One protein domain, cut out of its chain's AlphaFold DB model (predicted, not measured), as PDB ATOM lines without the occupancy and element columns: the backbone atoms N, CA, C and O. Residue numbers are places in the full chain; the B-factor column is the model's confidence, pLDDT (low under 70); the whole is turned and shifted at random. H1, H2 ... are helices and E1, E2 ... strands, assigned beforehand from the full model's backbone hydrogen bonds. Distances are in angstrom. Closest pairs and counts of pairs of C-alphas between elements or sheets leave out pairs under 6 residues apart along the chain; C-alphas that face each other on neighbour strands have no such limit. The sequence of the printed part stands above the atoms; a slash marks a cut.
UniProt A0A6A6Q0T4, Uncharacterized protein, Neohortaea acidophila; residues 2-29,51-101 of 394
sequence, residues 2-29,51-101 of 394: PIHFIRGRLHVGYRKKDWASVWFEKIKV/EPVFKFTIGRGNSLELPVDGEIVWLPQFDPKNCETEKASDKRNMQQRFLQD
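This is residues 2 to 29 and 51 to 101 of the 394 residues of an uncharacterized protein of Neohortaea acidophila (UniProt A0A6A6Q0T4). A small, strongly twisted sheet of four strands has one helix, H1, out to one side, and only the last turn of H1 comes near the sheet. Two long loops, residues 57 to 71 and 75 to 87, make much of the rest. The printed part has 79 residues, with E1, E2, E3, E4 and H1 in that order along it; the sheet's order is E3, E2, E1, E4, all antiparallel. The class is mixed, helices and strands, with under half of the residues in named elements. The whole is compact, with a radius of gyration of the C-alphas of 12.4 A, and spans 39 by 30 by 25 A.

E1, residues 9 to 15, begins at C-alpha 9 (-16.223, 44.038, 30.915) and is 16.1 A long. E2 is residues 21 to 25, 13.0 A; E3 is residues 53 to 56; E4 is residues 72 to 74. H1, residues 88 to 101, is 19.9 A long and ends at C-alpha 101 (-12.063, 54.376, 24.952).

E1 and E2 form a hairpin, with N 22 and O 13 at 2.8 A. E3, an edge strand, is antiparallel to E2, with N 55 and O 23 at 2.8 A. E4, the other edge strand, is antiparallel to E1, with N 73 and O 14 at 2.8 A. E3 and E4 are apart. H1 only grazes the sheet, with residues 99 to 100; the C-alphas of Phe 24 and Leu 99, the closest of E2 and H1, are 7.5 A apart. In H1 every O i to N i+4 pair is within hydrogen-bond range.

The C-alphas farthest apart, of Arg 60 and Glu 86, are 39.5 A apart. Residues 30 to 50 are not printed; C-alphas 29 and 51 are 9.6 A apart across this cut. The links E3 to E4 and E4 to H1 are long. Residues 26 to 29 and 51 to 69 have pLDDT under 70.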
ATOM      1  N   PRO A   2     -27.588  53.873  34.388       74.69
ATOM      2  CA  PRO A   2     -26.601  53.113  35.151       74.69
ATOM      3  C   PRO A   2     -25.559  52.482  34.215       74.69
ATOM      4  O   PRO A   2     -25.897  51.914  33.176       74.69
ATOM      5  N   ILE A   3     -24.285  52.596  34.589       83.38
ATOM      6  CA  ILE A   3     -23.179  51.926  33.904       83.38
ATOM      7  C   ILE A   3     -22.926  50.598  34.600       83.38
ATOM      8  O   ILE A   3     -22.672  50.546  35.803       83.38
ATOM      9  N   HIS A   4     -22.996  49.524  33.820       83.12
ATOM     10  CA  HIS A   4     -22.720  48.173  34.277       83.12
ATOM     11  C   HIS A   4     -21.343  47.766  33.753       83.12
ATOM     12  O   HIS A   4     -21.162  47.526  32.557       83.12
ATOM     13  N   PHE A   5     -20.371  47.733  34.661       82.88
ATOM     14  CA  PHE A   5     -19.010  47.285  34.400       82.88
ATOM     15  C   PHE A   5     -18.658  46.207  35.424       82.88
ATOM     16  O   PHE A   5     -18.670  46.467  36.626       82.88
ATOM     17  N   ILE A   6     -18.432  44.983  34.949       81.56
ATOM     18  CA  ILE A   6     -18.301  43.773  35.775       81.56
ATOM     19  C   ILE A   6     -17.118  42.964  35.242       81.56
ATOM     20  O   ILE A   6     -17.020  42.753  34.034       81.56
ATOM     21  N   ARG A   7     -16.204  42.522  36.117       77.44
ATOM     22  CA  ARG A   7     -15.010  41.726  35.752       77.44
ATOM     23  C   ARG A   7     -14.167  42.297  34.600       77.44
ATOM     24  O   ARG A   7     -13.718  41.561  33.722       77.44
ATOM     25  N   GLY A   8     -14.000  43.618  34.547       77.25
ATOM     26  CA  GLY A   8     -13.283  44.266  33.444       77.25
ATOM     27  C   GLY A   8     -14.037  44.256  32.107       77.25
ATOM     28  O   GLY A   8     -13.408  44.422  31.062       77.25
ATOM     29  N   ARG A   9     -15.360  44.042  32.106       83.31
ATOM     30  CA  ARG A   9     -16.223  44.038  30.915       83.31
ATOM     31  C   ARG A   9     -17.259  45.150  30.984       83.31
ATOM     32  O   ARG A   9     -17.881  45.352  32.023       83.31
ATOM     33  N   LEU A  10     -17.497  45.812  29.857       84.94
ATOM     34  CA  LEU A  10     -18.482  46.887  29.718       84.94
ATOM     35  C   LEU A  10     -19.786  46.349  29.117       84.94
ATOM     36  O   LEU A  10     -19.758  45.741  28.052       84.94
ATOM     37  N   HIS A  11     -20.932  46.585  29.754       86.75
ATOM     38  CA  HIS A  11     -22.233  46.257  29.167       86.75
ATOM     39  C   HIS A  11     -22.594  47.236  28.038       86.75
ATOM     40  O   HIS A  11     -22.611  48.449  28.258       86.75
ATOM     41  N   VAL A  12     -22.908  46.721  26.844       86.50
ATOM     42  CA  VAL A  12     -23.104  47.544  25.630       86.50
ATOM     43  C   VAL A  12     -24.495  47.451  24.996       86.50
ATOM     44  O   VAL A  12     -24.877  48.322  24.210       86.50
ATOM     45  N   GLY A  13     -25.273  46.425  25.328       87.38
ATOM     46  CA  GLY A  13     -26.573  46.175  24.708       87.38
ATOM     47  C   GLY A  13     -27.131  44.802  25.050       87.38
ATOM     48  O   GLY A  13     -26.539  44.054  25.824       87.38
ATOM     49  N   TYR A  14     -28.256  44.467  24.428       87.75
ATOM     50  CA  TYR A  14     -28.937  43.185  24.583       87.75
ATOM     51  C   TYR A  14     -29.052  42.480  23.238       87.75
ATOM     52  O   TYR A  14     -29.249  43.119  22.204       87.75
ATOM     53  N   ARG A  15     -28.971  41.155  23.220       84.81
ATOM     54  CA  ARG A  15     -29.159  40.370  21.997       84.81
ATOM     55  C   ARG A  15     -30.648  40.226  21.667       84.81
ATOM     56  O   ARG A  15     -31.433  39.842  22.526       84.81
ATOM     57  N   LYS A  16     -31.063  40.484  20.423       84.62
ATOM     58  CA  LYS A  16     -32.489  40.472  20.018       84.62
ATOM     59  C   LYS A  16     -33.193  39.128  20.202       84.62
ATOM     60  O   LYS A  16     -34.406  39.101  20.373       84.62
ATOM     61  N   LYS A  17     -32.449  38.024  20.100       79.75
ATOM     62  CA  LYS A  17     -32.995  36.660  20.087       79.75
ATOM     63  C   LYS A  17     -33.544  36.219  21.447       79.75
ATOM     64  O   LYS A  17     -34.536  35.503  21.500       79.75
ATOM     65  N   ASP A  18     -32.862  36.607  22.517       82.25
ATOM     66  CA  ASP A  18     -33.039  36.070  23.870       82.25
ATOM     67  C   ASP A  18     -32.862  37.120  24.979       82.25
ATOM     68  O   ASP A  18     -32.908  36.776  26.155       82.25
ATOM     69  N   TRP A  19     -32.669  38.393  24.615       83.44
ATOM     70  CA  TRP A  19     -32.411  39.515  25.525       83.44
ATOM     71  C   TRP A  19     -31.192  39.323  26.438       83.44
ATOM     72  O   TRP A  19     -31.060  39.993  27.460       83.44
ATOM     73  N   ALA A  20     -30.255  38.455  26.045       82.69
ATOM     74  CA  ALA A  20     -29.011  38.260  26.772       82.69
ATOM     75  C   ALA A  20     -28.153  39.532  26.757       82.69
ATOM     76  O   ALA A  20     -27.952  40.140  25.701       82.69
ATOM     77  N   SER A  21     -27.612  39.908  27.917       81.88
ATOM     78  CA  SER A  21     -26.657  41.011  28.032       81.88
ATOM     79  C   SER A  21     -25.401  40.751  27.202       81.88
ATOM     80  O   SER A  21     -24.801  39.670  27.248       81.88
ATOM     81  N   VAL A  22     -25.004  41.775  26.453       83.19
ATOM     82  CA  VAL A  22     -23.796  41.792  25.634       83.19
ATOM     83  C   VAL A  22     -22.729  42.599  26.352       83.19
ATOM     84  O   VAL A  22     -22.934  43.764  26.707       83.19
ATOM     85  N   TRP A  23     -21.570  41.976  26.527       85.69
ATOM     86  CA  TRP A  23     -20.433  42.535  27.240       85.69
ATOM     87  C   TRP A  23     -19.249  42.716  26.296       85.69
ATOM     88  O   TRP A  23     -18.866  41.782  25.600       85.69
ATOM     89  N   PHE A  24     -18.652  43.901  26.291       82.75
ATOM     90  CA  PHE A  24     -17.431  44.223  25.561       82.75
ATOM     91  C   PHE A  24     -16.200  43.979  26.440       82.75
ATOM     92  O   PHE A  24     -16.144  44.447  27.582       82.75
ATOM     93  N   GLU A  25     -15.202  43.275  25.902       79.25
ATOM     94  CA  GLU A  25     -13.926  42.999  26.565       79.25
ATOM     95  C   GLU A  25     -12.757  43.223  25.593       79.25
ATOM     96  O   GLU A  25     -12.710  42.647  24.503       79.25
ATOM     97  N   LYS A  26     -11.775  44.040  25.992       68.88
ATOM     98  CA  LYS A  26     -10.542  44.233  25.219       68.88
ATOM     99  C   LYS A  26      -9.610  43.033  25.404       68.88
ATOM    100  O   LYS A  26      -9.025  42.861  26.474       68.88
ATOM    101  N   ILE A  27      -9.407  42.240  24.349       61.81
ATOM    102  CA  ILE A  27      -8.353  41.217  24.344       61.81
ATOM    103  C   ILE A  27      -6.988  41.908  24.411       61.81
ATOM    104  O   ILE A  27      -6.600  42.649  23.510       61.81
ATOM    105  N   LYS A  28      -6.218  41.610  25.462       54.75
ATOM    106  CA  LYS A  28      -4.767  41.818  25.451       54.75
ATOM    107  C   LYS A  28      -4.160  40.721  24.574       54.75
ATOM    108  O   LYS A  28      -4.284  39.540  24.900       54.75
ATOM    109  N   VAL A  29      -3.512  41.093  23.468       48.44
ATOM    110  CA  VAL A  29      -2.905  40.153  22.501       48.44
ATOM    111  C   VAL A  29      -1.569  39.600  23.036       48.44
ATOM    112  O   VAL A  29      -0.536  39.656  22.386       48.44
ATOM    113  N   GLU A  51      -9.292  43.394  17.490       52.00
ATOM    114  CA  GLU A  51     -10.581  42.736  17.273       52.00
ATOM    115  C   GLU A  51     -11.447  42.874  18.542       52.00
ATOM    116  O   GLU A  51     -11.073  42.359  19.605       52.00
ATOM    117  N   PRO A  52     -12.590  43.580  18.476       56.06
ATOM    118  CA  PRO A  52     -13.443  43.779  19.634       56.06
ATOM    119  C   PRO A  52     -14.197  42.481  19.914       56.06
ATOM    120  O   PRO A  52     -15.024  42.051  19.110       56.06
ATOM    121  N   VAL A  53     -13.925  41.849  21.054       58.84
ATOM    122  CA  VAL A  53     -14.616  40.616  21.432       58.84
ATOM    123  C   VAL A  53     -15.788  40.927  22.341       58.84
ATOM    124  O   VAL A  53     -15.659  41.533  23.408       58.84
ATOM    125  N   PHE A  54     -16.949  40.465  21.892       62.88
ATOM    126  CA  PHE A  54     -18.193  40.538  22.624       62.88
ATOM    127  C   PHE A  54     -18.463  39.173  23.263       62.88
ATOM    128  O   PHE A  54     -18.262  38.123  22.653       62.88
ATOM    129  N   LYS A  55     -18.885  39.193  24.526       61.53
ATOM    130  CA  LYS A  55     -19.279  38.016  25.300       61.53
ATOM    131  C   LYS A  55     -20.767  38.099  25.589       61.53
ATOM    132  O   LYS A  55     -21.239  39.082  26.159       61.53
ATOM    133  N   PHE A  56     -21.487  37.044  25.232       56.56
ATOM    134  CA  PHE A  56     -22.902  36.892  25.551       56.56
ATOM    135  C   PHE A  56     -23.049  36.092  26.848       56.56
ATOM    136  O   PHE A  56     -22.558  34.965  26.938       56.56
ATOM    137  N   THR A  57     -23.724  36.649  27.854       51.72
ATOM    138  CA  THR A  57     -24.036  35.914  29.093       51.72
ATOM    139  C   THR A  57     -25.301  35.082  28.910       51.72
ATOM    140  O   THR A  57     -26.405  35.558  29.167       51.72
ATOM    141  N   ILE A  58     -25.132  33.838  28.453       44.19
ATOM    142  CA  ILE A  58     -26.194  32.828  28.319       44.19
ATOM    143  C   ILE A  58     -25.735  31.543  29.020       44.19
ATOM    144  O   ILE A  58     -24.545  31.233  29.071       44.19
ATOM    145  N   GLY A  59     -26.688  30.811  29.606       38.88
ATOM    146  CA  GLY A  59     -26.436  29.710  30.539       38.88
ATOM    147  C   GLY A  59     -25.329  28.730  30.121       38.88
ATOM    148  O   GLY A  59     -25.401  28.102  29.069       38.88
ATOM    149  N   ARG A  60     -24.336  28.565  31.007       33.81
ATOM    150  CA  ARG A  60     -23.199  27.620  30.923       33.81
ATOM    151  C   ARG A  60     -22.273  27.732  29.698       33.81
ATOM    152  O   ARG A  60     -21.371  26.906  29.581       33.81
ATOM    153  N   GLY A  61     -22.415  28.744  28.840       43.81
ATOM    154  CA  GLY A  61     -21.545  28.923  27.674       43.81
ATOM    155  C   GLY A  61     -21.293  30.390  27.338       43.81
ATOM    156  O   GLY A  61     -22.136  31.041  26.731       43.81
ATOM    157  N   ASN A  62     -20.098  30.889  27.668       50.44
ATOM    158  CA  ASN A  62     -19.619  32.183  27.177       50.44
ATOM    159  C   ASN A  62     -19.262  32.051  25.687       50.44
ATOM    160  O   ASN A  62     -18.104  31.762  25.377       50.44
ATOM    161  N   SER A  63     -20.219  32.230  24.769       53.41
ATOM    162  CA  SER A  63     -19.858  32.248  23.346       53.41
ATOM    163  C   SER A  63     -19.077  33.519  23.015       53.41
ATOM    164  O   SER A  63     -19.477  34.629  23.382       53.41
ATOM    165  N   LEU A  64     -17.936  33.320  22.359       57.12
ATOM    166  CA  LEU A  64     -16.996  34.341  21.904       57.12
ATOM    167  C   LEU A  64     -17.260  34.594  20.418       57.12
ATOM    168  O   LEU A  64     -16.525  34.111  19.561       57.12
ATOM    169  N   GLU A  65     -18.339  35.307  20.119       57.91
ATOM    170  CA  GLU A  65     -18.766  35.579  18.746       57.91
ATOM    171  C   GLU A  65     -18.736  37.084  18.478       57.91
ATOM    172  O   GLU A  65     -19.205  37.889  19.286       57.91
ATOM    173  N   LEU A  66     -18.185  37.468  17.322       59.09
ATOM    174  CA  LEU A  66     -18.405  38.802  16.775       59.09
ATOM    175  C   LEU A  66     -19.904  38.926  16.465       59.09
ATOM    176  O   LEU A  66     -20.416  38.108  15.700       59.09
ATOM    177  N   PRO A  67     -20.620  39.908  17.041       60.75
ATOM    178  CA  PRO A  67     -22.047  40.042  16.827       60.75
ATOM    179  C   PRO A  67     -22.337  40.288  15.354       60.75
ATOM    180  O   PRO A  67     -21.716  41.158  14.737       60.75
ATOM    181  N   VAL A  68     -23.304  39.560  14.803       64.44
ATOM    182  CA  VAL A  68     -23.755  39.817  13.435       64.44
ATOM    183  C   VAL A  68     -24.439  41.185  13.399       64.44
ATOM    184  O   VAL A  68     -25.187  41.548  14.315       64.44
ATOM    185  N   ASP A  69     -24.180  41.962  12.347       61.25
ATOM    186  CA  ASP A  69     -24.750  43.299  12.197       61.25
ATOM    187  C   ASP A  69     -26.285  43.240  12.277       61.25
ATOM    188  O   ASP A  69     -26.965  42.586  11.487       61.25
ATOM    189  N   GLY A  70     -26.840  43.916  13.286       70.00
ATOM    190  CA  GLY A  70     -28.273  43.914  13.568       70.00
ATOM    191  C   GLY A  70     -28.773  42.825  14.527       70.00
ATOM    192  O   GLY A  70     -29.967  42.847  14.825       70.00
ATOM    193  N   GLU A  71     -27.935  41.939  15.072       80.00
ATOM    194  CA  GLU A  71     -28.337  40.989  16.128       80.00
ATOM    195  C   GLU A  71     -28.476  41.666  17.508       80.00
ATOM    196  O   GLU A  71     -29.282  41.246  18.341       80.00
ATOM    197  N   ILE A  72     -27.738  42.756  17.742       82.88
ATOM    198  CA  ILE A  72     -27.749  43.518  18.998       82.88
ATOM    199  C   ILE A  72     -28.780  44.659  18.955       82.88
ATOM    200  O   ILE A  72     -28.878  45.414  17.984       82.88
ATOM    201  N   VAL A  73     -29.531  44.804  20.048       87.69
ATOM    202  CA  VAL A  73     -30.173  46.048  20.488       87.69
ATOM    203  C   VAL A  73     -29.141  46.822  21.308       87.69
ATOM    204  O   VAL A  73     -28.900  46.514  22.477       87.69
ATOM    205  N   TRP A  74     -28.477  47.785  20.678       86.38
ATOM    206  CA  TRP A  74     -27.469  48.605  21.345       86.38
ATOM    207  C   TRP A  74     -28.129  49.534  22.364       86.38
ATOM    208  O   TRP A  74     -29.251  49.999  22.154       86.38
ATOM    209  N   LEU A  75     -27.431  49.842  23.460       86.31
ATOM    210  CA  LEU A  75     -27.846  50.961  24.309       86.31
ATOM    211  C   LEU A  75     -27.712  52.274  23.507       86.31
ATOM    212  O   LEU A  75     -26.782  52.376  22.706       86.31
ATOM    213  N   PRO A  76     -28.567  53.296  23.712       84.00
ATOM    214  CA  PRO A  76     -28.602  54.498  22.864       84.00
ATOM    215  C   PRO A  76     -27.263  55.232  22.708       84.00
ATOM    216  O   PRO A  76     -26.992  55.806  21.652       84.00
ATOM    217  N   GLN A  77     -26.413  55.192  23.736       81.56
ATOM    218  CA  GLN A  77     -25.055  55.732  23.692       81.56
ATOM    219  C   GLN A  77     -24.129  54.967  22.730       81.56
ATOM    220  O   GLN A  77     -23.310  55.594  22.074       81.56
ATOM    221  N   PHE A  78     -24.293  53.647  22.599       83.00
ATOM    222  CA  PHE A  78     -23.448  52.757  21.794       83.00
ATOM    223  C   PHE A  78     -24.073  52.367  20.443       83.00
ATOM    224  O   PHE A  78     -23.466  51.590  19.710       83.00
ATOM    225  N   ASP A  79     -25.273  52.858  20.105       83.75
ATOM    226  CA  ASP A  79     -25.932  52.548  18.830       83.75
ATOM    227  C   ASP A  79     -25.211  53.255  17.662       83.75
ATOM    228  O   ASP A  79     -25.190  54.493  17.620       83.75
ATOM    229  N   PRO A  80     -24.651  52.512  16.682       80.75
ATOM    230  CA  PRO A  80     -23.971  53.108  15.539       80.75
ATOM    231  C   PRO A  80     -24.914  53.950  14.674       80.75
ATOM    232  O   PRO A  80     -24.446  54.846  13.974       80.75
ATOM    233  N   LYS A  81     -26.238  53.738  14.728       82.06
ATOM    234  CA  LYS A  81     -27.210  54.572  14.002       82.06
ATOM    235  C   LYS A  81     -27.115  56.041  14.389       82.06
ATOM    236  O   LYS A  81     -27.242  56.885  13.505       82.06
ATOM    237  N   ASN A  82     -26.851  56.307  15.669       77.12
ATOM    238  CA  ASN A  82     -26.787  57.649  16.235       77.12
ATOM    239  C   ASN A  82     -25.470  58.372  15.892       77.12
ATOM    240  O   ASN A  82     -25.370  59.574  16.109       77.12
ATOM    241  N   CYS A  83     -24.434  57.677  15.406       77.94
ATOM    242  CA  CYS A  83     -23.166  58.299  15.008       77.94
ATOM    243  C   CYS A  83     -23.355  59.370  13.917       77.94
ATOM    244  O   CYS A  83     -24.159  59.195  13.005       77.94
ATOM    245  N   GLU A  84     -22.590  60.460  14.039       78.75
ATOM    246  CA  GLU A  84     -22.771  61.714  13.287       78.75
ATOM    247  C   GLU A  84     -22.352  61.628  11.813       78.75
ATOM    248  O   GLU A  84     -22.863  62.374  10.984       78.75
ATOM    249  N   THR A  85     -21.453  60.706  11.456       81.56
ATOM    250  CA  THR A  85     -21.091  60.453  10.055       81.56
ATOM    251  C   THR A  85     -22.212  59.733   9.321       81.56
ATOM    252  O   THR A  85     -22.898  58.901   9.895       81.56
ATOM    253  N   GLU A  86     -22.362  59.953   8.018       80.00
ATOM    254  CA  GLU A  86     -23.355  59.216   7.220       80.00
ATOM    255  C   GLU A  86     -22.871  57.805   6.831       80.00
ATOM    256  O   GLU A  86     -23.653  56.853   6.794       80.00
ATOM    257  N   LYS A  87     -21.562  57.651   6.589       87.12
ATOM    258  CA  LYS A  87     -20.929  56.419   6.090       87.12
ATOM    259  C   LYS A  87     -20.949  55.287   7.121       87.12
ATOM    260  O   LYS A  87     -20.418  55.423   8.221       87.12
ATOM    261  N   ALA A  88     -21.478  54.126   6.728       81.62
ATOM    262  CA  ALA A  88     -21.615  52.955   7.601       81.62
ATOM    263  C   ALA A  88     -20.275  52.421   8.158       81.62
ATOM    264  O   ALA A  88     -20.219  52.024   9.323       81.62
ATOM    265  N   SER A  89     -19.195  52.465   7.365       81.38
ATOM    266  CA  SER A  89     -17.827  52.149   7.812       81.38
ATOM    267  C   SER A  89     -17.403  53.027   8.986       81.38
ATOM    268  O   SER A  89     -16.923  52.545  10.009       81.38
ATOM    269  N   ASP A  90     -17.643  54.327   8.856       83.81
ATOM    270  CA  ASP A  90     -17.137  55.341   9.770       83.81
ATOM    271  C   ASP A  90     -17.977  55.349  11.052       83.81
ATOM    272  O   ASP A  90     -17.429  55.491  12.143       83.81
ATOM    273  N   LYS A  91     -19.288  55.077  10.938       83.25
ATOM    274  CA  LYS A  91     -20.177  54.803  12.079       83.25
ATOM    275  C   LYS A  91     -19.655  53.645  12.934       83.25
ATOM    276  O   LYS A  91     -19.584  53.790  14.154       83.25
ATOM    277  N   ARG A  92     -19.264  52.526  12.305       80.44
ATOM    278  CA  ARG A  92     -18.713  51.333  12.980       80.44
ATOM    279  C   ARG A  92     -17.332  51.599  13.580       80.44
ATOM    280  O   ARG A  92     -17.105  51.260  14.738       80.44
ATOM    281  N   ASN A  93     -16.441  52.260  12.842       82.06
ATOM    282  CA  ASN A  93     -15.102  52.615  13.321       82.06
ATOM    283  C   ASN A  93     -15.159  53.568  14.522       82.06
ATOM    284  O   ASN A  93     -14.455  53.354  15.508       82.06
ATOM    285  N   MET A  94     -16.028  54.583  14.484       81.25
ATOM    286  CA  MET A  94     -16.266  55.450  15.637       81.25
ATOM    287  C   MET A  94     -16.852  54.671  16.813       81.25
ATOM    288  O   MET A  94     -16.294  54.737  17.903       81.25
ATOM    289  N   GLN A  95     -17.911  53.882  16.601       84.88
ATOM    290  CA  GLN A  95     -18.498  53.038  17.648       84.88
ATOM    291  C   GLN A  95     -17.432  52.157  18.327       84.88
ATOM    292  O   GLN A  95     -17.377  52.092  19.553       84.88
ATOM    293  N   GLN A  96     -16.554  51.521  17.547       82.62
ATOM    294  CA  GLN A  96     -15.464  50.693  18.062       82.62
ATOM    295  C   GLN A  96     -14.440  51.502  18.869       82.62
ATOM    296  O   GLN A  96     -14.061  51.051  19.950       82.62
ATOM    297  N   ARG A  97     -14.032  52.688  18.393       82.75
ATOM    298  CA  ARG A  97     -13.160  53.605  19.151       82.75
ATOM    299  C   ARG A  97     -13.788  53.966  20.495       82.75
ATOM    300  O   ARG A  97     -13.188  53.683  21.521       82.75
ATOM    301  N   PHE A  98     -15.040  54.423  20.512       82.25
ATOM    302  CA  PHE A  98     -15.733  54.759  21.761       82.25
ATOM    303  C   PHE A  98     -15.894  53.575  22.723       82.25
ATOM    304  O   PHE A  98     -15.842  53.764  23.936       82.25
ATOM    305  N   LEU A  99     -16.086  52.351  22.221       85.25
ATOM    306  CA  LEU A  99     -16.124  51.158  23.071       85.25
ATOM    307  C   LEU A  99     -14.752  50.853  23.688       85.25
ATOM    308  O   LEU A  99     -14.679  50.524  24.873       85.25
ATOM    309  N   GLN A 100     -13.671  50.995  22.918       84.06
ATOM    310  CA  GLN A 100     -12.300  50.848  23.414       84.06
ATOM    311  C   GLN A 100     -11.938  51.948  24.422       84.06
ATOM    312  O   GLN A 100     -11.372  51.643  25.469       84.06
ATOM    313  N   ASP A 101     -12.303  53.191  24.131       83.56
ATOM    314  CA  ASP A 101     -12.063  54.376  24.952       83.56
ATOM    315  C   ASP A 101     -12.867  54.325  26.257       83.56
ATOM    316  O   ASP A 101     -12.308  54.468  27.345       83.56
TER     317      ASP A 101